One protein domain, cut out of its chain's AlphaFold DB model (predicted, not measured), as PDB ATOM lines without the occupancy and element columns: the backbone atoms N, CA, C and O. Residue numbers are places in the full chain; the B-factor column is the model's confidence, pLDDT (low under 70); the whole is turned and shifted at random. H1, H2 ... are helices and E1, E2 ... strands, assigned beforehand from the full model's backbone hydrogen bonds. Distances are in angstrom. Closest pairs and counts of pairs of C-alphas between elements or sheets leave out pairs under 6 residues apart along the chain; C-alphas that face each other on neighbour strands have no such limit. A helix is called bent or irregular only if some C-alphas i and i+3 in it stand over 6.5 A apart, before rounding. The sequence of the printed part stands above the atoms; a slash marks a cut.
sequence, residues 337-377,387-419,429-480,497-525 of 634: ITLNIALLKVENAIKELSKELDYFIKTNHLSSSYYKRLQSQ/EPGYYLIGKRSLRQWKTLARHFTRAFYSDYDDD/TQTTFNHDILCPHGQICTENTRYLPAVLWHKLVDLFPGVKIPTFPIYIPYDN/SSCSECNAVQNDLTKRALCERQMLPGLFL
ATOM      1  N   ILE A 337      49.271  -9.225 -34.785       87.00
ATOM      2  CA  ILE A 337      48.644 -10.006 -33.704       87.00
ATOM      3  C   ILE A 337      48.809  -9.291 -32.368       87.00
ATOM      4  O   ILE A 337      47.836  -9.100 -31.642       87.00
ATOM      5  N   THR A 338      50.036  -8.882 -32.053       86.75
ATOM      6  CA  THR A 338      50.364  -8.232 -30.781       86.75
ATOM      7  C   THR A 338      49.591  -6.926 -30.626       86.75
ATOM      8  O   THR A 338      48.941  -6.718 -29.597       86.75
ATOM      9  N   LEU A 339      49.568  -6.096 -31.675       87.81
ATOM     10  CA  LEU A 339      48.761  -4.881 -31.723       87.81
ATOM     11  C   LEU A 339      47.268  -5.187 -31.530       87.81
ATOM     12  O   LEU A 339      46.616  -4.534 -30.720       87.81
ATOM     13  N   ASN A 340      46.718  -6.189 -32.219       89.00
ATOM     14  CA  ASN A 340      45.301  -6.542 -32.108       89.00
ATOM     15  C   ASN A 340      44.927  -7.034 -30.705       89.00
ATOM     16  O   ASN A 340      43.913  -6.605 -30.156       89.00
ATOM     17  N   ILE A 341      45.760  -7.869 -30.080       89.38
ATOM     18  CA  ILE A 341      45.562  -8.304 -28.692       89.38
ATOM     19  C   ILE A 341      45.604  -7.099 -27.745       89.38
ATOM     20  O   ILE A 341      44.754  -6.984 -26.861       89.38
ATOM     21  N   ALA A 342      46.568  -6.192 -27.920       89.12
ATOM     22  CA  ALA A 342      46.674  -4.986 -27.106       89.12
ATOM     23  C   ALA A 342      45.449  -4.073 -27.270       89.12
ATOM     24  O   ALA A 342      44.878  -3.622 -26.276       89.12
ATOM     25  N   LEU A 343      44.986  -3.864 -28.504       90.06
ATOM     26  CA  LEU A 343      43.785  -3.083 -28.794       90.06
ATOM     27  C   LEU A 343      42.533  -3.705 -28.172       90.06
ATOM     28  O   LEU A 343      41.756  -2.975 -27.563       90.06
ATOM     29  N   LEU A 344      42.362  -5.030 -28.246       91.31
ATOM     30  CA  LEU A 344      41.246  -5.730 -27.602       91.31
ATOM     31  C   LEU A 344      41.276  -5.575 -26.076       91.31
ATOM     32  O   LEU A 344      40.245  -5.298 -25.458       91.31
ATOM     33  N   LYS A 345      42.457  -5.703 -25.458       91.50
ATOM     34  CA  LYS A 345      42.636  -5.482 -24.014       91.50
ATOM     35  C   LYS A 345      42.251  -4.059 -23.617       91.50
ATOM     36  O   LYS A 345      41.478  -3.875 -22.679       91.50
ATOM     37  N   VAL A 346      42.739  -3.064 -24.356       93.00
ATOM     38  CA  VAL A 346      42.440  -1.647 -24.107       93.00
ATOM     39  C   VAL A 346      40.967  -1.338 -24.355       93.00
ATOM     40  O   VAL A 346      40.365  -0.590 -23.593       93.00
ATOM     41  N   GLU A 347      40.340  -1.935 -25.364       93.62
ATOM     42  CA  GLU A 347      38.915  -1.743 -25.623       93.62
ATOM     43  C   GLU A 347      38.044  -2.297 -24.489       93.62
ATOM     44  O   GLU A 347      37.093  -1.638 -24.062       93.62
ATOM     45  N   ASN A 348      38.399  -3.465 -23.948       93.81
ATOM     46  CA  ASN A 348      37.736  -4.032 -22.776       93.81
ATOM     47  C   ASN A 348      37.956  -3.168 -21.527       93.81
ATOM     48  O   ASN A 348      36.992  -2.860 -20.825       93.81
ATOM     49  N   ALA A 349      39.183  -2.692 -21.293       92.75
ATOM     50  CA  ALA A 349      39.479  -1.776 -20.193       92.75
ATOM     51  C   ALA A 349      38.689  -0.458 -20.314       92.75
ATOM     52  O   ALA A 349      38.107   0.008 -19.337       92.75
ATOM     53  N   ILE A 350      38.578   0.106 -21.524       93.81
ATOM     54  CA  ILE A 350      37.756   1.293 -21.798       93.81
ATOM     55  C   ILE A 350      36.280   1.020 -21.485       93.81
ATOM     56  O   ILE A 350      35.620   1.896 -20.921       93.81
ATOM     57  N   LYS A 351      35.739  -0.148 -21.856       93.50
ATOM     58  CA  LYS A 351      34.336  -0.511 -21.589       93.50
ATOM     59  C   LYS A 351      34.051  -0.562 -20.089       93.50
ATOM     60  O   LYS A 351      33.089   0.067 -19.652       93.50
ATOM     61  N   GLU A 352      34.894  -1.234 -19.312       92.19
ATOM     62  CA  GLU A 352      34.721  -1.337 -17.857       92.19
ATOM     63  C   GLU A 352      34.923   0.011 -17.158       92.19
ATOM     64  O   GLU A 352      34.050   0.471 -16.422       92.19
ATOM     65  N   LEU A 353      36.004   0.724 -17.481       92.50
ATOM     66  CA  LEU A 353      36.298   2.019 -16.872       92.50
ATOM     67  C   LEU A 353      35.260   3.090 -17.234       92.50
ATOM     68  O   LEU A 353      34.955   3.949 -16.413       92.50
ATOM     69  N   SER A 354      34.661   3.023 -18.429       92.56
ATOM     70  CA  SER A 354      33.545   3.907 -18.792       92.56
ATOM     71  C   SER A 354      32.346   3.705 -17.867       92.56
ATOM     72  O   SER A 354      31.777   4.691 -17.414       92.56
ATOM     73  N   LYS A 355      31.984   2.453 -17.547       91.06
ATOM     74  CA  LYS A 355      30.869   2.158 -16.632       91.06
ATOM     75  C   LYS A 355      31.147   2.707 -15.233       91.06
ATOM     76  O   LYS A 355      30.264   3.318 -14.636       91.06
ATOM     77  N   GLU A 356      32.367   2.517 -14.728       88.44
ATOM     78  CA  GLU A 356      32.775   3.019 -13.411       88.44
ATOM     79  C   GLU A 356      32.797   4.556 -13.357       88.44
ATOM     80  O   GLU A 356      32.293   5.149 -12.401       88.44
ATOM     81  N   LEU A 357      33.319   5.212 -14.401       88.19
ATOM     82  CA  LEU A 357      33.326   6.673 -14.520       88.19
ATOM     83  C   LEU A 357      31.910   7.247 -14.635       88.19
ATOM     84  O   LEU A 357      31.589   8.208 -13.940       88.19
ATOM     85  N   ASP A 358      31.049   6.655 -15.463       86.25
ATOM     86  CA  ASP A 358      29.663   7.099 -15.623       86.25
ATOM     87  C   ASP A 358      28.870   6.916 -14.321       86.25
ATOM     88  O   ASP A 358      28.076   7.783 -13.946       86.25
ATOM     89  N   TYR A 359      29.108   5.817 -13.598       85.00
ATOM     90  CA  TYR A 359      28.538   5.597 -12.270       85.00
ATOM     91  C   TYR A 359      29.008   6.664 -11.274       85.00
ATOM     92  O   TYR A 359      28.184   7.254 -10.574       85.00
ATOM     93  N   PHE A 360      30.308   6.968 -11.239       81.94
ATOM     94  CA  PHE A 360      30.860   8.008 -10.368       81.94
ATOM     95  C   PHE A 360      30.278   9.397 -10.677       81.94
ATOM     96  O   PHE A 360      29.826  10.094  -9.769       81.94
ATOM     97  N   ILE A 361      30.215   9.777 -11.958       78.69
ATOM     98  CA  ILE A 361      29.664  11.068 -12.397       78.69
ATOM     99  C   ILE A 361      28.182  11.192 -12.023       78.69
ATOM    100  O   ILE A 361      27.752  12.249 -11.569       78.69
ATOM    101  N   LYS A 362      27.391  10.121 -12.183       77.94
ATOM    102  CA  LYS A 362      25.959  10.125 -11.832       77.94
ATOM    103  C   LYS A 362      25.710  10.209 -10.330       77.94
ATOM    104  O   LYS A 362      24.703  10.771  -9.915       77.94
ATOM    105  N   THR A 363      26.594   9.627  -9.527       66.81
ATOM    106  CA  THR A 363      26.391   9.501  -8.080       66.81
ATOM    107  C   THR A 363      27.036  10.623  -7.263       66.81
ATOM    108  O   THR A 363      26.711  10.764  -6.086       66.81
ATOM    109  N   ASN A 364      27.895  11.459  -7.868       60.56
ATOM    110  CA  ASN A 364      28.519  12.640  -7.245       60.56
ATOM    111  C   ASN A 364      29.122  12.364  -5.851       60.56
ATOM    112  O   ASN A 364      29.098  13.212  -4.957       60.56
ATOM    113  N   HIS A 365      29.671  11.170  -5.629       56.53
ATOM    114  CA  HIS A 365      30.192  10.809  -4.317       56.53
ATOM    115  C   HIS A 365      31.593  11.408  -4.078       56.53
ATOM    116  O   HIS A 365      32.610  10.738  -4.229       56.53
ATOM    117  N   LEU A 366      31.641  12.652  -3.579       54.97
ATOM    118  CA  LEU A 366      32.649  13.031  -2.565       54.97
ATOM    119  C   LEU A 366      32.323  12.415  -1.187       54.97
ATOM    120  O   LEU A 366      32.973  12.708  -0.189       54.97
ATOM    121  N   SER A 367      31.272  11.598  -1.103       47.19
ATOM    122  CA  SER A 367      30.754  11.085   0.156       47.19
ATOM    123  C   SER A 367      31.624   9.960   0.720       47.19
ATOM    124  O   SER A 367      31.998   9.017   0.017       47.19
ATOM    125  N   SER A 368      31.846  10.047   2.033       47.38
ATOM    126  CA  SER A 368      32.450   9.075   2.958       47.38
ATOM    127  C   SER A 368      32.094   7.593   2.693       47.38
ATOM    128  O   SER A 368      32.846   6.690   3.064       47.38
ATOM    129  N   SER A 369      30.981   7.305   2.008       44.12
ATOM    130  CA  SER A 369      30.512   5.950   1.688       44.12
ATOM    131  C   SER A 369      31.378   5.175   0.680       44.12
ATOM    132  O   SER A 369      31.484   3.954   0.811       44.12
ATOM    133  N   TYR A 370      32.024   5.833  -0.295       50.81
ATOM    134  CA  TYR A 370      32.932   5.150  -1.239       50.81
ATOM    135  C   TYR A 370      34.215   4.687  -0.529       50.81
ATOM    136  O   TYR A 370      34.656   3.552  -0.701       50.81
ATOM    137  N   TYR A 371      34.733   5.527   0.372       51.00
ATOM    138  CA  TYR A 371      35.863   5.215   1.247       51.00
ATOM    139  C   TYR A 371      35.570   4.073   2.227       51.00
ATOM    140  O   TYR A 371      36.394   3.171   2.369       51.00
ATOM    141  N   LYS A 372      34.376   4.046   2.839       48.69
ATOM    142  CA  LYS A 372      33.957   2.932   3.713       48.69
ATOM    143  C   LYS A 372      33.913   1.585   2.982       48.69
ATOM    144  O   LYS A 372      34.243   0.567   3.579       48.69
ATOM    145  N   ARG A 373      33.556   1.572   1.691       47.81
ATOM    146  CA  ARG A 373      33.521   0.345   0.871       47.81
ATOM    147  C   ARG A 373      34.919  -0.141   0.458       47.81
ATOM    148  O   ARG A 373      35.128  -1.341   0.333       47.81
ATOM    149  N   LEU A 374      35.874   0.775   0.276       48.78
ATOM    150  CA  LEU A 374      37.286   0.454   0.019       48.78
ATOM    151  C   LEU A 374      38.016  -0.041   1.278       48.78
ATOM    152  O   LEU A 374      38.852  -0.934   1.186       48.78
ATOM    153  N   GLN A 375      37.673   0.485   2.459       48.25
ATOM    154  CA  GLN A 375      38.266   0.044   3.726       48.25
ATOM    155  C   GLN A 375      37.745  -1.308   4.218       48.25
ATOM    156  O   GLN A 375      38.511  -2.042   4.830       48.25
ATOM    157  N   SER A 376      36.513  -1.716   3.881       48.88
ATOM    158  CA  SER A 376      36.018  -3.061   4.235       48.88
ATOM    159  C   SER A 376      36.804  -4.220   3.595       48.88
ATOM    160  O   SER A 376      36.530  -5.374   3.903       48.88
ATOM    161  N   GLN A 377      37.772  -3.932   2.713       47.62
ATOM    162  CA  GLN A 377      38.683  -4.914   2.114       47.62
ATOM    163  C   GLN A 377      40.150  -4.789   2.568       47.62
ATOM    164  O   GLN A 377      40.948  -5.650   2.206       47.62
ATOM    165  N   GLU A 387      47.776   8.084   1.753       67.06
ATOM    166  CA  GLU A 387      47.562   7.887   0.316       67.06
ATOM    167  C   GLU A 387      46.622   8.991  -0.206       67.06
ATOM    168  O   GLU A 387      45.627   9.318   0.454       67.06
ATOM    169  N   PRO A 388      46.917   9.600  -1.368       75.56
ATOM    170  CA  PRO A 388      46.065  10.638  -1.930       75.56
ATOM    171  C   PRO A 388      44.701  10.055  -2.276       75.56
ATOM    172  O   PRO A 388      44.599   8.990  -2.883       75.56
ATOM    173  N   GLY A 389      43.640  10.758  -1.892       73.12
ATOM    174  CA  GLY A 389      42.282  10.270  -2.091       73.12
ATOM    175  C   GLY A 389      41.707  10.548  -3.460       73.12
ATOM    176  O   GLY A 389      40.937   9.756  -4.011       73.12
ATOM    177  N   TYR A 390      42.110  11.683  -4.017       83.62
ATOM    178  CA  TYR A 390      41.661  12.160  -5.308       83.62
ATOM    179  C   TYR A 390      42.847  12.708  -6.096       83.62
ATOM    180  O   TYR A 390      43.865  13.091  -5.527       83.62
ATOM    181  N   TYR A 391      42.694  12.770  -7.412       86.88
ATOM    182  CA  TYR A 391      43.626  13.414  -8.326       86.88
ATOM    183  C   TYR A 391      42.878  14.413  -9.202       86.88
ATOM    184  O   TYR A 391      41.706  14.201  -9.537       86.88
ATOM    185  N   LEU A 392      43.554  15.496  -9.587       85.75
ATOM    186  CA  LEU A 392      43.020  16.433 -10.568       85.75
ATOM    187  C   LEU A 392      43.277  15.935 -11.995       85.75
ATOM    188  O   LEU A 392      44.393  15.549 -12.350       85.75
ATOM    189  N   ILE A 393      42.235  16.011 -12.821       89.19
ATOM    190  CA  ILE A 393      42.276  15.715 -14.250       89.19
ATOM    191  C   ILE A 393      41.724  16.882 -15.074       89.19
ATOM    192  O   ILE A 393      40.707  17.486 -14.717       89.19
ATOM    193  N   GLY A 394      42.367  17.194 -16.198       88.12
ATOM    194  CA  GLY A 394      41.875  18.181 -17.157       88.12
ATOM    195  C   GLY A 394      40.591  17.731 -17.873       88.12
ATOM    196  O   GLY A 394      40.413  16.561 -18.233       88.12
ATOM    197  N   LYS A 395      39.649  18.656 -18.095       85.94
ATOM    198  CA  LYS A 395      38.354  18.374 -18.746       85.94
ATOM    199  C   LYS A 395      38.508  17.827 -20.167       85.94
ATOM    200  O   LYS A 395      37.671  17.026 -20.585       85.94
ATOM    201  N   ARG A 396      39.514  18.266 -20.935       86.69
ATOM    202  CA  ARG A 396      39.723  17.795 -22.313       86.69
ATOM    203  C   ARG A 396      40.294  16.384 -22.290       86.69
ATOM    204  O   ARG A 396      39.762  15.525 -22.993       86.69
ATOM    205  N   SER A 397      41.259  16.120 -21.412       90.69
ATOM    206  CA  SER A 397      41.789  14.772 -21.187       90.69
ATOM    207  C   SER A 397      40.706  13.795 -20.739       90.69
ATOM    208  O   SER A 397      40.560  12.735 -21.342       90.69
ATOM    209  N   LEU A 398      39.849  14.176 -19.786       90.19
ATOM    210  CA  LEU A 398      38.729  13.337 -19.341       90.19
ATOM    211  C   LEU A 398      37.642  13.134 -20.415       90.19
ATOM    212  O   LEU A 398      36.869  12.187 -20.335       90.19
ATOM    213  N   ARG A 399      37.543  13.989 -21.436       89.56
ATOM    214  CA  ARG A 399      36.627  13.760 -22.572       89.56
ATOM    215  C   ARG A 399      37.251  12.873 -23.644       89.56
ATOM    216  O   ARG A 399      36.553  12.075 -24.262       89.56
ATOM    217  N   GLN A 400      38.553  13.020 -23.870       92.25
ATOM    218  CA  GLN A 400      39.274  12.385 -24.974       92.25
ATOM    219  C   GLN A 400      40.044  11.124 -24.563       92.25
ATOM    220  O   GLN A 400      40.597  10.466 -25.440       92.25
ATOM    221  N   TRP A 401      40.046  10.741 -23.282       92.88
ATOM    222  CA  TRP A 401      40.835   9.617 -22.757       92.88
ATOM    223  C   TRP A 401      40.673   8.320 -23.555       92.88
ATOM    224  O   TRP A 401      41.663   7.652 -23.819       92.88
ATOM    225  N   LYS A 402      39.457   7.992 -24.026       94.44
ATOM    226  CA  LYS A 402      39.205   6.793 -24.851       94.44
ATOM    227  C   LYS A 402      39.964   6.850 -26.177       94.44
ATOM    228  O   LYS A 402      40.527   5.856 -26.624       94.44
ATOM    229  N   THR A 403      39.948   8.009 -26.832       92.94
ATOM    230  CA  THR A 403      40.645   8.230 -28.104       92.94
ATOM    231  C   THR A 403      42.152   8.264 -27.886       92.94
ATOM    232  O   THR A 403      42.876   7.609 -28.629       92.94
ATOM    233  N   LEU A 404      42.609   8.953 -26.836       91.44
ATOM    234  CA  LEU A 404      44.021   9.039 -26.468       91.44
ATOM    235  C   LEU A 404      44.598   7.662 -26.126       91.44
ATOM    236  O   LEU A 404      45.650   7.323 -26.648       91.44
ATOM    237  N   ALA A 405      43.892   6.835 -25.352       92.88
ATOM    238  CA  ALA A 405      44.327   5.478 -25.017       92.88
ATOM    239  C   ALA A 405      44.450   4.587 -26.265       92.88
ATOM    240  O   ALA A 405      45.459   3.908 -26.451       92.88
ATOM    241  N   ARG A 406      43.467   4.627 -27.180       92.06
ATOM    242  CA  ARG A 406      43.547   3.876 -28.450       92.06
ATOM    243  C   ARG A 406      44.699   4.353 -29.330       92.06
ATOM    244  O   ARG A 406      45.402   3.527 -29.900       92.06
ATOM    245  N   HIS A 407      44.869   5.667 -29.469       90.50
ATOM    246  CA  HIS A 407      45.939   6.244 -30.281       90.50
ATOM    247  C   HIS A 407      47.314   5.905 -29.702       90.50
ATOM    248  O   HIS A 407      48.186   5.448 -30.432       90.50
ATOM    249  N   PHE A 408      47.465   6.046 -28.384       90.69
ATOM    250  CA  PHE A 408      48.668   5.666 -27.659       90.69
ATOM    251  C   PHE A 408      49.009   4.193 -27.879       90.69
ATOM    252  O   PHE A 408      50.126   3.887 -28.269       90.69
ATOM    253  N   THR A 409      48.033   3.293 -27.729       90.56
ATOM    254  CA  THR A 409      48.237   1.852 -27.952       90.56
ATOM    255  C   THR A 409      48.696   1.573 -29.382       90.56
ATOM    256  O   THR A 409      49.630   0.810 -29.588       90.56
ATOM    257  N   ARG A 410      48.090   2.210 -30.392       89.44
ATOM    258  CA  ARG A 410      48.536   2.034 -31.781       89.44
ATOM    259  C   ARG A 410      49.967   2.512 -31.990       89.44
ATOM    260  O   ARG A 410      50.737   1.778 -32.584       89.44
ATOM    261  N   ALA A 411      50.317   3.692 -31.483       87.31
ATOM    262  CA  ALA A 411      51.671   4.227 -31.599       87.31
ATOM    263  C   ALA A 411      52.696   3.336 -30.874       87.31
ATOM    264  O   ALA A 411      53.696   2.947 -31.463       87.31
ATOM    265  N   PHE A 412      52.389   2.927 -29.640       85.19
ATOM    266  CA  PHE A 412      53.261   2.103 -28.801       85.19
ATOM    267  C   PHE A 412      53.608   0.751 -29.443       85.19
ATOM    268  O   PHE A 412      54.729   0.272 -29.314       85.19
ATOM    269  N   TYR A 413      52.652   0.133 -30.146       83.12
ATOM    270  CA  TYR A 413      52.841  -1.167 -30.798       83.12
ATOM    271  C   TYR A 413      53.167  -1.076 -32.303       83.12
ATOM    272  O   TYR A 413      53.422  -2.111 -32.916       83.12
ATOM    273  N   SER A 414      53.161   0.119 -32.910       74.19
ATOM    274  CA  SER A 414      53.535   0.322 -34.321       74.19
ATOM    275  C   SER A 414      55.052   0.405 -34.522       74.19
ATOM    276  O   SER A 414      55.536  -0.044 -35.554       74.19
ATOM    277  N   ASP A 415      55.790   0.923 -33.537       62.47
ATOM    278  CA  ASP A 415      57.257   1.084 -33.577       62.47
ATOM    279  C   ASP A 415      58.020  -0.142 -33.037       62.47
ATOM    280  O   ASP A 415      59.207  -0.077 -32.724       62.47
ATOM    281  N   TYR A 416      57.341  -1.278 -32.873       59.59
ATOM    282  CA  TYR A 416      57.958  -2.480 -32.319       59.59
ATOM    283  C   TYR A 416      58.787  -3.186 -33.404       59.59
ATOM    284  O   TYR A 416      58.228  -3.916 -34.226       59.59
ATOM    285  N   ASP A 417      60.105  -2.971 -33.440       52.62
ATOM    286  CA  ASP A 417      61.041  -3.793 -34.220       52.62
ATOM    287  C   ASP A 417      61.535  -4.999 -33.410       52.62
ATOM    288  O   ASP A 417      61.823  -4.899 -32.220       52.62
ATOM    289  N   ASP A 418      61.543  -6.169 -34.059       51.62
ATOM    290  CA  ASP A 418      61.735  -7.494 -33.438       51.62
ATOM    291  C   ASP A 418      63.221  -7.871 -33.273       51.62
ATOM    292  O   ASP A 418      63.550  -8.883 -32.655       51.62
ATOM    293  N   ASP A 419      64.144  -7.038 -33.762       43.53
ATOM    294  CA  ASP A 419      65.570  -7.340 -33.701       43.53
ATOM    295  C   ASP A 419      66.196  -6.840 -32.397       43.53
ATOM    296  O   ASP A 419      66.684  -5.719 -32.263       43.53
ATOM    297  N   THR A 429      57.077   6.927 -26.303       66.44
ATOM    298  CA  THR A 429      55.738   7.175 -26.839       66.44
ATOM    299  C   THR A 429      55.130   8.281 -25.978       66.44
ATOM    300  O   THR A 429      54.848   8.076 -24.801       66.44
ATOM    301  N   GLN A 430      55.017   9.496 -26.509       77.88
ATOM    302  CA  GLN A 430      54.490  10.623 -25.743       77.88
ATOM    303  C   GLN A 430      52.960  10.591 -25.760       77.88
ATOM    304  O   GLN A 430      52.334  10.287 -26.776       77.88
ATOM    305  N   THR A 431      52.341  10.919 -24.629       84.12
ATOM    306  CA  THR A 431      50.904  11.192 -24.564       84.12
ATOM    307  C   THR A 431      50.688  12.606 -24.058       84.12
ATOM    308  O   THR A 431      51.334  13.045 -23.114       84.12
ATOM    309  N   THR A 432      49.740  13.317 -24.661       87.44
ATOM    310  CA  THR A 432      49.288  14.626 -24.175       87.44
ATOM    311  C   THR A 432      48.252  14.486 -23.054       87.44
ATOM    312  O   THR A 432      47.634  15.471 -22.648       87.44
ATOM    313  N   PHE A 433      48.004  13.262 -22.571       91.31
ATOM    314  CA  PHE A 433      47.030  13.002 -21.519       91.31
ATOM    315  C   PHE A 433      47.398  13.753 -20.234       91.31
ATOM    316  O   PHE A 433      48.551  13.777 -19.811       91.31
ATOM    317  N   ASN A 434      46.397  14.407 -19.655       91.19
ATOM    318  CA  ASN A 434      46.444  15.304 -18.502       91.19
ATOM    319  C   ASN A 434      47.353  16.540 -18.603       91.19
ATOM    320  O   ASN A 434      47.463  17.279 -17.632       91.19
ATOM    321  N   HIS A 435      47.971  16.820 -19.752       88.12
ATOM    322  CA  HIS A 435      48.775  18.037 -19.921       88.12
ATOM    323  C   HIS A 435      47.902  19.297 -20.053       88.12
ATOM    324  O   HIS A 435      48.356  20.395 -19.760       88.12
ATOM    325  N   ASP A 436      46.624  19.140 -20.419       87.38
ATOM    326  CA  ASP A 436      45.626  20.219 -20.513       87.38
ATOM    327  C   ASP A 436      45.249  20.841 -19.162       87.38
ATOM    328  O   ASP A 436      44.514  21.828 -19.119       87.38
ATOM    329  N   ILE A 437      45.711  20.250 -18.061       86.06
ATOM    330  CA  ILE A 437      45.505  20.790 -16.722       86.06
ATOM    331  C   ILE A 437      46.447  21.954 -16.410       86.06
ATOM    332  O   ILE A 437      46.154  22.748 -15.518       86.06
ATOM    333  N   LEU A 438      47.559  22.062 -17.137       84.31
ATOM    334  CA  LEU A 438      48.547  23.115 -16.971       84.31
ATOM    335  C   LEU A 438      48.285  24.245 -17.968       84.31
ATOM    336  O   LEU A 438      47.959  24.007 -19.132       84.31
ATOM    337  N   CYS A 439      48.434  25.488 -17.516       81.50
ATOM    338  CA  CYS A 439      48.510  26.635 -18.412       81.50
ATOM    339  C   CYS A 439      49.879  26.660 -19.122       81.50
ATOM    340  O   CYS A 439      50.802  25.959 -18.699       81.50
ATOM    341  N   PRO A 440      50.063  27.504 -20.155       78.94
ATOM    342  CA  PRO A 440      51.371  27.699 -20.789       78.94
ATOM    343  C   PRO A 440      52.488  28.105 -19.811       78.94
ATOM    344  O   PRO A 440      53.651  27.819 -20.066       78.94
ATOM    345  N   HIS A 441      52.136  28.707 -18.669       78.69
ATOM    346  CA  HIS A 441      53.062  29.092 -17.597       78.69
ATOM    347  C   HIS A 441      53.329  27.960 -16.578       78.69
ATOM    348  O   HIS A 441      53.955  28.189 -15.548       78.69
ATOM    349  N   GLY A 442      52.830  26.740 -16.819       76.69
ATOM    350  CA  GLY A 442      53.096  25.558 -15.987       76.69
ATOM    351  C   GLY A 442      52.300  25.477 -14.678       76.69
ATOM    352  O   GLY A 442      52.586  24.621 -13.844       76.69
ATOM    353  N   GLN A 443      51.296  26.335 -14.487       78.44
ATOM    354  CA  GLN A 443      50.433  26.359 -13.298       78.44
ATOM    355  C   GLN A 443      49.063  25.722 -13.576       78.44
ATOM    356  O   GLN A 443      48.615  25.644 -14.719       78.44
ATOM    357  N   ILE A 444      48.379  25.252 -12.529       79.50
ATOM    358  CA  ILE A 444      47.124  24.498 -12.662       79.50
ATOM    359  C   ILE A 444      45.977  25.423 -13.105       79.50
ATOM    360  O   ILE A 444      45.672  26.438 -12.481       79.50
ATOM    361  N   CYS A 445      45.280  25.041 -14.173       72.75
ATOM    362  CA  CYS A 445      44.084  25.724 -14.666       72.75
ATOM    363  C   CYS A 445      42.839  25.294 -13.879       72.75
ATOM    364  O   CYS A 445      42.116  24.386 -14.298       72.75
ATOM    365  N   THR A 446      42.548  25.965 -12.765       66.50
ATOM    366  CA  THR A 446      41.411  25.650 -11.874       66.50
ATOM    367  C   THR A 446      40.048  25.633 -12.581       66.50
ATOM    368  O   THR A 446      39.198  24.805 -12.257       66.50
ATOM    369  N   GLU A 447      39.836  26.467 -13.604       66.69
ATOM    370  CA  GLU A 447      38.576  26.513 -14.362       66.69
ATOM    371  C   GLU A 447      38.312  25.242 -15.196       66.69
ATOM    372  O   GLU A 447      37.158  24.904 -15.490       66.69
ATOM    373  N   ASN A 448      39.361  24.502 -15.568       70.31
ATOM    374  CA  ASN A 448      39.295  23.364 -16.488       70.31
ATOM    375  C   ASN A 448      39.601  22.010 -15.839       70.31
ATOM    376  O   ASN A 448      39.804  21.030 -16.556       70.31
ATOM    377  N   THR A 449      39.547  21.915 -14.510       80.88
ATOM    378  CA  THR A 449      39.827  20.672 -13.779       80.88
ATOM    379  C   THR A 449      38.562  19.918 -13.343       80.88
ATOM    380  O   THR A 449      37.441  20.444 -13.275       80.88
ATOM    381  N   ARG A 450      38.741  18.625 -13.077       82.75
ATOM    382  CA  ARG A 450      37.811  17.712 -12.403       82.75
ATOM    383  C   ARG A 450      38.597  16.899 -11.377       82.75
ATOM    384  O   ARG A 450      39.789  16.687 -11.557       82.75
ATOM    385  N   TYR A 451      37.931  16.437 -10.325       82.75
ATOM    386  CA  TYR A 451      38.505  15.507  -9.354       82.75
ATOM    387  C   TYR A 451      38.103  14.078  -9.714       82.75
ATOM    388  O   TYR A 451      36.975  13.825 -10.147       82.75
ATOM    389  N   LEU A 452      39.021  13.142  -9.513       84.50
ATOM    390  CA  LEU A 452      38.790  11.725  -9.731       84.50
ATOM    391  C   LEU A 452      39.332  10.920  -8.543       84.50
ATOM    392  O   LEU A 452      40.444  11.211  -8.107       84.50
ATOM    393  N   PRO A 453      38.594   9.931  -8.005       84.00
ATOM    394  CA  PRO A 453      39.104   9.044  -6.965       84.00
ATOM    395  C   PRO A 453      40.401   8.364  -7.398       84.00
ATOM    396  O   PRO A 453      40.533   7.981  -8.564       84.00
ATOM    397  N   ALA A 454      41.318   8.148  -6.455       83.62
ATOM    398  CA  ALA A 454      42.615   7.527  -6.718       83.62
ATOM    399  C   ALA A 454      42.510   6.215  -7.508       83.62
ATOM    400  O   ALA A 454      43.217   6.028  -8.491       83.62
ATOM    401  N   VAL A 455      41.557   5.349  -7.158       85.50
ATOM    402  CA  VAL A 455      41.334   4.066  -7.847       85.50
ATOM    403  C   VAL A 455      41.043   4.252  -9.340       85.50
ATOM    404  O   VAL A 455      41.607   3.549 -10.176       85.50
ATOM    405  N   LEU A 456      40.183   5.211  -9.693       89.25
ATOM    406  CA  LEU A 456      39.830   5.486 -11.088       89.25
ATOM    407  C   LEU A 456      40.959   6.214 -11.824       89.25
ATOM    408  O   LEU A 456      41.157   5.989 -13.016       89.25
ATOM    409  N   TRP A 457      41.709   7.061 -11.116       90.31
ATOM    410  CA  TRP A 457      42.898   7.712 -11.653       90.31
ATOM    411  C   TRP A 457      43.972   6.694 -12.039       90.31
ATOM    412  O   TRP A 457      44.434   6.713 -13.176       90.31
ATOM    413  N   HIS A 458      44.312   5.766 -11.145       90.00
ATOM    414  CA  HIS A 458      45.308   4.734 -11.426       90.00
ATOM    415  C   HIS A 458      44.880   3.851 -12.603       90.00
ATOM    416  O   HIS A 458      45.644   3.717 -13.552       90.00
ATOM    417  N   LYS A 459      43.615   3.407 -12.649       90.81
ATOM    418  CA  LYS A 459      43.081   2.668 -13.809       90.81
ATOM    419  C   LYS A 459      43.156   3.451 -15.129       90.81
ATOM    420  O   LYS A 459      43.330   2.841 -16.179       90.81
ATOM    421  N   LEU A 460      42.995   4.781 -15.109       92.50
ATOM    422  CA  LEU A 460      43.177   5.621 -16.301       92.50
ATOM    423  C   LEU A 460      44.649   5.718 -16.711       92.50
ATOM    424  O   LEU A 460      44.946   5.658 -17.901       92.50
ATOM    425  N   VAL A 461      45.551   5.886 -15.745       91.38
ATOM    426  CA  VAL A 461      47.000   5.978 -15.979       91.38
ATOM    427  C   VAL A 461      47.561   4.652 -16.496       91.38
ATOM    428  O   VAL A 461      48.394   4.670 -17.396       91.38
ATOM    429  N   ASP A 462      47.042   3.516 -16.026       90.62
ATOM    430  CA  ASP A 462      47.444   2.172 -16.464       90.62
ATOM    431  C   ASP A 462      47.197   1.920 -17.964       90.62
ATOM    432  O   ASP A 462      47.807   1.030 -18.557       90.62
ATOM    433  N   LEU A 463      46.347   2.724 -18.619       91.56
ATOM    434  CA  LEU A 463      46.157   2.693 -20.076       91.56
ATOM    435  C   LEU A 463      47.349   3.275 -20.857       91.56
ATOM    436  O   LEU A 463      47.403   3.127 -22.079       91.56
ATOM    437  N   PHE A 464      48.281   3.942 -20.176       91.38
ATOM    438  CA  PHE A 464      49.451   4.608 -20.748       91.38
ATOM    439  C   PHE A 464      50.749   4.089 -20.097       91.38
ATOM    440  O   PHE A 464      51.456   4.844 -19.421       91.38
ATOM    441  N   PRO A 465      51.078   2.793 -20.263       87.06
ATOM    442  CA  PRO A 465      52.260   2.198 -19.649       87.06
ATOM    443  C   PRO A 465      53.549   2.902 -20.087       87.06
ATOM    444  O   PRO A 465      53.731   3.242 -21.254       87.06
ATOM    445  N   GLY A 466      54.468   3.100 -19.139       80.69
ATOM    446  CA  GLY A 466      55.803   3.648 -19.406       80.69
ATOM    447  C   GLY A 466      55.872   5.165 -19.615       80.69
ATOM    448  O   GLY A 466      56.975   5.687 -19.777       80.69
ATOM    449  N   VAL A 467      54.748   5.894 -19.561       85.88
ATOM    450  CA  VAL A 467      54.736   7.360 -19.699       85.88
ATOM    451  C   VAL A 467      54.571   8.055 -18.355       85.88
ATOM    452  O   VAL A 467      53.720   7.698 -17.542       85.88
ATOM    453  N   LYS A 468      55.353   9.115 -18.140       84.88
ATOM    454  CA  LYS A 468      55.169  10.026 -17.008       84.88
ATOM    455  C   LYS A 468      54.022  10.989 -17.312       84.88
ATOM    456  O   LYS A 468      54.204  11.970 -18.026       84.88
ATOM    457  N   ILE A 469      52.839  10.693 -16.781       88.38
ATOM    458  CA  ILE A 469      51.673  11.580 -16.856       88.38
ATOM    459  C   ILE A 469      51.739  12.589 -15.696       88.38
ATOM    460  O   ILE A 469      51.961  12.163 -14.561       88.38
ATOM    461  N   PRO A 470      51.518  13.898 -15.934       86.19
ATOM    462  CA  PRO A 470      51.393  14.883 -14.862       86.19
ATOM    463  C   PRO A 470      50.305  14.480 -13.853       86.19
ATOM    464  O   PRO A 470      49.141  14.302 -14.221       86.19
ATOM    465  N   THR A 471      50.681  14.324 -12.583       86.94
ATOM    466  CA  THR A 471      49.802  13.909 -11.481       86.94
ATOM    467  C   THR A 471      49.678  15.026 -10.451       86.94
ATOM    468  O   THR A 471      50.669  15.605 -10.019       86.94
ATOM    469  N   PHE A 472      48.450  15.307 -10.017       86.88
ATOM    470  CA  PHE A 472      48.166  16.348  -9.026       86.88
ATOM    471  C   PHE A 472      47.284  15.760  -7.914       86.88
ATOM    472  O   PHE A 472      46.055  15.780  -8.044       86.88
ATOM    473  N   PRO A 473      47.892  15.144  -6.881       83.31
ATOM    474  CA  PRO A 473      47.170  14.487  -5.795       83.31
ATOM    475  C   PRO A 473      46.482  15.486  -4.852       83.31
ATOM    476  O   PRO A 473      47.003  16.563  -4.573       83.31
ATOM    477  N   ILE A 474      45.331  15.087  -4.314       78.38
ATOM    478  CA  ILE A 474      44.578  15.789  -3.272       78.38
ATOM    479  C   ILE A 474      44.485  14.870  -2.053       78.38
ATOM    480  O   ILE A 474      43.934  13.765  -2.122       78.38
ATOM    481  N   TYR A 475      44.996  15.354  -0.924       77.06
ATOM    482  CA  TYR A 475      44.916  14.681   0.368       77.06
ATOM    483  C   TYR A 475      43.711  15.210   1.142       77.06
ATOM    484  O   TYR A 475      43.537  16.422   1.265       77.06
ATOM    485  N   ILE A 476      42.869  14.308   1.647       66.75
ATOM    486  CA  ILE A 476      41.734  14.674   2.498       66.75
ATOM    487  C   ILE A 476      42.181  14.541   3.958       66.75
ATOM    488  O   ILE A 476      42.593  13.445   4.345       66.75
ATOM    489  N   PRO A 477      42.113  15.612   4.770       55.00
ATOM    490  CA  PRO A 477      42.355  15.521   6.204       55.00
ATOM    491  C   PRO A 477      41.298  14.633   6.874       55.00
ATOM    492  O   PRO A 477      40.101  14.793   6.634       55.00
ATOM    493  N   TYR A 478      41.737  13.697   7.714       49.03
ATOM    494  CA  TYR A 478      40.854  12.940   8.598       49.03
ATOM    495  C   TYR A 478      40.501  13.806   9.812       49.03
ATOM    496  O   TYR A 478      41.306  13.913  10.733       49.03
ATOM    497  N   ASP A 479      39.299  14.380   9.843       44.59
ATOM    498  CA  ASP A 479      38.732  14.888  11.093       44.59
ATOM    499  C   ASP A 479      37.919  13.771  11.758       44.59
ATOM    500  O   ASP A 479      36.880  13.337  11.259       44.59
ATOM    501  N   ASN A 480      38.406  13.295  12.907       42.34
ATOM    502  CA  ASN A 480      37.805  12.222  13.713       42.34
ATOM    503  C   ASN A 480      36.454  12.587  14.362       42.34
ATOM    504  O   ASN A 480      35.901  11.782  15.110       42.34
ATOM    505  N   SER A 497      47.362  28.126  -6.261       57.50
ATOM    506  CA  SER A 497      47.268  27.177  -7.393       57.50
ATOM    507  C   SER A 497      46.754  27.727  -8.730       57.50
ATOM    508  O   SER A 497      46.848  27.019  -9.730       57.50
ATOM    509  N   SER A 498      46.243  28.961  -8.795       62.94
ATOM    510  CA  SER A 498      45.785  29.575 -10.052       62.94
ATOM    511  C   SER A 498      46.808  30.566 -10.601       62.94
ATOM    512  O   SER A 498      47.316  31.397  -9.850       62.94
ATOM    513  N   CYS A 499      47.055  30.528 -11.907       75.12
ATOM    514  CA  CYS A 499      48.032  31.400 -12.547       75.12
ATOM    515  C   CYS A 499      47.635  32.878 -12.519       75.12
ATOM    516  O   CYS A 499      46.588  33.244 -13.051       75.12
ATOM    517  N   SER A 500      48.482  33.732 -11.931       76.81
ATOM    518  CA  SER A 500      48.242  35.177 -11.804       76.81
ATOM    519  C   SER A 500      48.120  35.867 -13.164       76.81
ATOM    520  O   SER A 500      47.200  36.658 -13.363       76.81
ATOM    521  N   GLU A 501      48.983  35.516 -14.115       77.50
ATOM    522  CA  GLU A 501      48.959  36.048 -15.482       77.50
ATOM    523  C   GLU A 501      47.699  35.608 -16.235       77.50
ATOM    524  O   GLU A 501      47.016  36.433 -16.842       77.50
ATOM    525  N   CYS A 502      47.311  34.330 -16.135       77.88
ATOM    526  CA  CYS A 502      46.067  33.855 -16.751       77.88
ATOM    527  C   CYS A 502      44.830  34.502 -16.117       77.88
ATOM    528  O   CYS A 502      43.896  34.856 -16.832       77.88
ATOM    529  N   ASN A 503      44.829  34.697 -14.796       77.44
ATOM    530  CA  ASN A 503      43.750  35.388 -14.094       77.44
ATOM    531  C   ASN A 503      43.658  36.861 -14.520       77.44
ATOM    532  O   ASN A 503      42.556  37.376 -14.696       77.44
ATOM    533  N   ALA A 504      44.790  37.544 -14.720       77.00
ATOM    534  CA  ALA A 504      44.814  38.921 -15.207       77.00
ATOM    535  C   ALA A 504      44.231  39.029 -16.624       77.00
ATOM    536  O   ALA A 504      43.358  39.866 -16.858       77.00
ATOM    537  N   VAL A 505      44.632  38.136 -17.534       78.69
ATOM    538  CA  VAL A 505      44.086  38.065 -18.900       78.69
ATOM    539  C   VAL A 505      42.590  37.744 -18.888       78.69
ATOM    540  O   VAL A 505      41.819  38.395 -19.588       78.69
ATOM    541  N   GLN A 506      42.145  36.789 -18.068       77.69
ATOM    542  CA  GLN A 506      40.726  36.452 -17.929       77.69
ATOM    543  C   GLN A 506      39.911  37.641 -17.401       77.69
ATOM    544  O   GLN A 506      38.820  37.933 -17.898       77.69
ATOM    545  N   ASN A 507      40.446  38.370 -16.422       78.56
ATOM    546  CA  ASN A 507      39.822  39.578 -15.889       78.56
ATOM    547  C   ASN A 507      39.756  40.704 -16.936       78.56
ATOM    548  O   ASN A 507      38.755  41.414 -16.995       78.56
ATOM    549  N   ASP A 508      40.777  40.867 -17.781       79.50
ATOM    550  CA  ASP A 508      40.753  41.835 -18.887       79.50
ATOM    551  C   ASP A 508      39.727  41.449 -19.962       79.50
ATOM    552  O   ASP A 508      38.876  42.257 -20.332       79.50
ATOM    553  N   LEU A 509      39.727  40.185 -20.398       79.00
ATOM    554  CA  LEU A 509      38.772  39.671 -21.384       79.00
ATOM    555  C   LEU A 509      37.325  39.790 -20.902       79.00
ATOM    556  O   LEU A 509      36.447  40.185 -21.669       79.00
ATOM    557  N   THR A 510      37.058  39.474 -19.635       81.00
ATOM    558  CA  THR A 510      35.717  39.615 -19.049       81.00
ATOM    559  C   THR A 510      35.299  41.077 -18.939       81.00
ATOM    560  O   THR A 510      34.165  41.395 -19.297       81.00
ATOM    561  N   LYS A 511      36.199  41.980 -18.528       76.69
ATOM    562  CA  LYS A 511      35.943  43.429 -18.539       76.69
ATOM    563  C   LYS A 511      35.642  43.932 -19.948       76.69
ATOM    564  O   LYS A 511      34.621  44.586 -20.140       76.69
ATOM    565  N   ARG A 512      36.455  43.567 -20.944       76.06
ATOM    566  CA  ARG A 512      36.236  43.935 -22.350       76.06
ATOM    567  C   ARG A 512      34.896  43.415 -22.866       76.06
ATOM    568  O   ARG A 512      34.119  44.192 -23.408       76.06
ATOM    569  N   ALA A 513      34.572  42.147 -22.616       74.06
ATOM    570  CA  ALA A 513      33.296  41.556 -23.014       74.06
ATOM    571  C   ALA A 513      32.088  42.227 -22.329       74.06
ATOM    572  O   ALA A 513      31.022  42.347 -22.934       74.06
ATOM    573  N   LEU A 514      32.228  42.664 -21.072       75.06
ATOM    574  CA  LEU A 514      31.197  43.437 -20.375       75.06
ATOM    575  C   LEU A 514      31.026  44.828 -20.991       75.06
ATOM    576  O   LEU A 514      29.890  45.226 -21.245       75.06
ATOM    577  N   CYS A 515      32.122  45.532 -21.284       72.81
ATOM    578  CA  CYS A 515      32.083  46.824 -21.968       72.81
ATOM    579  C   CYS A 515      31.430  46.707 -23.354       72.81
ATOM    580  O   CYS A 515      30.523  47.473 -23.668       72.81
ATOM    581  N   GLU A 516      31.810  45.707 -24.154       74.12
ATOM    582  CA  GLU A 516      31.186  45.431 -25.453       74.12
ATOM    583  C   GLU A 516      29.683  45.163 -25.305       74.12
ATOM    584  O   GLU A 516      28.873  45.774 -26.001       74.12
ATOM    585  N   ARG A 517      29.275  44.320 -24.346       69.50
ATOM    586  CA  ARG A 517      27.853  44.043 -24.073       69.50
ATOM    587  C   ARG A 517      27.066  45.275 -23.635       69.50
ATOM    588  O   ARG A 517      25.892  45.366 -23.976       69.50
ATOM    589  N   GLN A 518      27.676  46.201 -22.899       74.12
ATOM    590  CA  GLN A 518      27.048  47.468 -22.508       74.12
ATOM    591  C   GLN A 518      26.922  48.447 -23.684       74.12
ATOM    592  O   GLN A 518      26.007  49.267 -23.696       74.12
ATOM    593  N   MET A 519      27.792  48.338 -24.690       65.12
ATOM    594  CA  MET A 519      27.745  49.144 -25.914       65.12
ATOM    595  C   MET A 519      26.717  48.612 -26.931       65.12
ATOM    596  O   MET A 519      26.160  49.395 -27.701       65.12
ATOM    597  N   LEU A 520      26.414  47.304 -26.919       57.75
ATOM    598  CA  LEU A 520      25.478  46.664 -27.861       57.75
ATOM    599  C   LEU A 520      24.077  47.318 -27.922       57.75
ATOM    600  O   LEU A 520      23.603  47.548 -29.035       57.75
ATOM    601  N   PRO A 521      23.403  47.681 -26.808       59.56
ATOM    602  CA  PRO A 521      22.097  48.345 -26.856       59.56
ATOM    603  C   PRO A 521      22.111  49.693 -27.594       59.56
ATOM    604  O   PRO A 521      21.124  50.052 -28.230       59.56
ATOM    605  N   GLY A 522      23.229  50.432 -27.556       56.12
ATOM    606  CA  GLY A 522      23.378  51.730 -28.226       56.12
ATOM    607  C   GLY A 522      23.590  51.639 -29.743       56.12
ATOM    608  O   GLY A 522      23.407  52.630 -30.460       56.12
ATOM    609  N   LEU A 523      23.943  50.456 -30.253       52.81
ATOM    610  CA  LEU A 523      24.183  50.216 -31.679       52.81
ATOM    611  C   LEU A 523      22.889  49.967 -32.467       52.81
ATOM    612  O   LEU A 523      22.847  50.292 -33.649       52.81
ATOM    613  N   PHE A 524      21.819  49.498 -31.813       49.47
ATOM    614  CA  PHE A 524      20.496  49.276 -32.425       49.47
ATOM    615  C   PHE A 524      19.557  50.495 -32.359       49.47
ATOM    616  O   PHE A 524      18.421  50.432 -32.825       49.47
ATOM    617  N   LEU A 525      20.014  51.608 -31.780       55.06
ATOM    618  CA  LEU A 525      19.281  52.873 -31.756       55.06
ATOM    619  C   LEU A 525      19.597  53.702 -33.007       55.06
ATOM    620  O   LEU A 525      20.745  53.754 -33.452       55.06
TER     621      LEU A 525
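Overview. This is residues 337 to 377, 387 to 419, 429 to 480 and 497 to 525 of the 634 residues of an uncharacterized protein of Schistosoma curassoni (UniProt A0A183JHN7). A loose body has a short two-stranded ribbon, E1 and E2, near its middle; the long helix H1 runs side by side with the kinked helix H3, and short H4 packs on H1 too. H5 is a separate arm whose residues 504 to 523 stick out, and short H2 lies away from the other helices. The printed part has 155 residues, mostly helix, in the order H1 H2 E1 H3 E2 H4 H5, and E1 and E2 are antiparallel. The whole is loose, with a radius of gyration of the C-alphas of 20.7 A and spans of 71 by 52 by 29 A.

Along the chain. E1 is residues 390 to 394 and E2 residues 449 to 453. H1, residues 337 to 363, is 39.1 A long from C-alpha 337 at (48.644, -10.006, -33.704). H3, residues 395 to 414, is 28.3 A long. H2 is residues 368 to 375 and H4 residues 454 to 461. H5, residues 500 to 523, is 34.6 A long, to C-alpha 523 at (24.183, 50.216, -31.679).

Arrangement. Between E1 and E2, N 391 and O 452 are 2.8 A apart, within hydrogen-bond range. The closest C-alphas of E1 and H4, Tyr 390 and Ala 454, are 4.9 A apart. H1 touches H4 with residues 353 to 357 alone, closest at C-alphas Leu 357 and Leu 456, 7.4 A. With residues 338 to 350 alone H1 touches H3, at a shallow tilt of 12 degrees, opposite ways; C-alphas Leu 339 and Tyr 413 are closest, 5.6 A. H3 has a kink of 64 degrees near residue 402 and is irregular, C-alphas 399 and 402 being 7.8 A apart; H5 is only just irregular, with 6.6 A between C-alphas 518 and 521. H2 and H5 touch no helix. Every O i to N i+4 pair is within hydrogen-bond range in H1, H2 and H4, against 14 of 16 in H3 and 17 of 20 in H5.

Size, cuts and confidence. The C-alphas farthest apart, Asp 419 and Leu 525, are 76.0 A apart. Cuts leave C-alpha gaps of 15.7 A from 377 to 387, 18.8 A from 419 to 429 and 27.5 A from 480 to 497. The links printed whole are tight. Confidence is under 70 in 39 residues, among them 363 to 377 and 519 to 525.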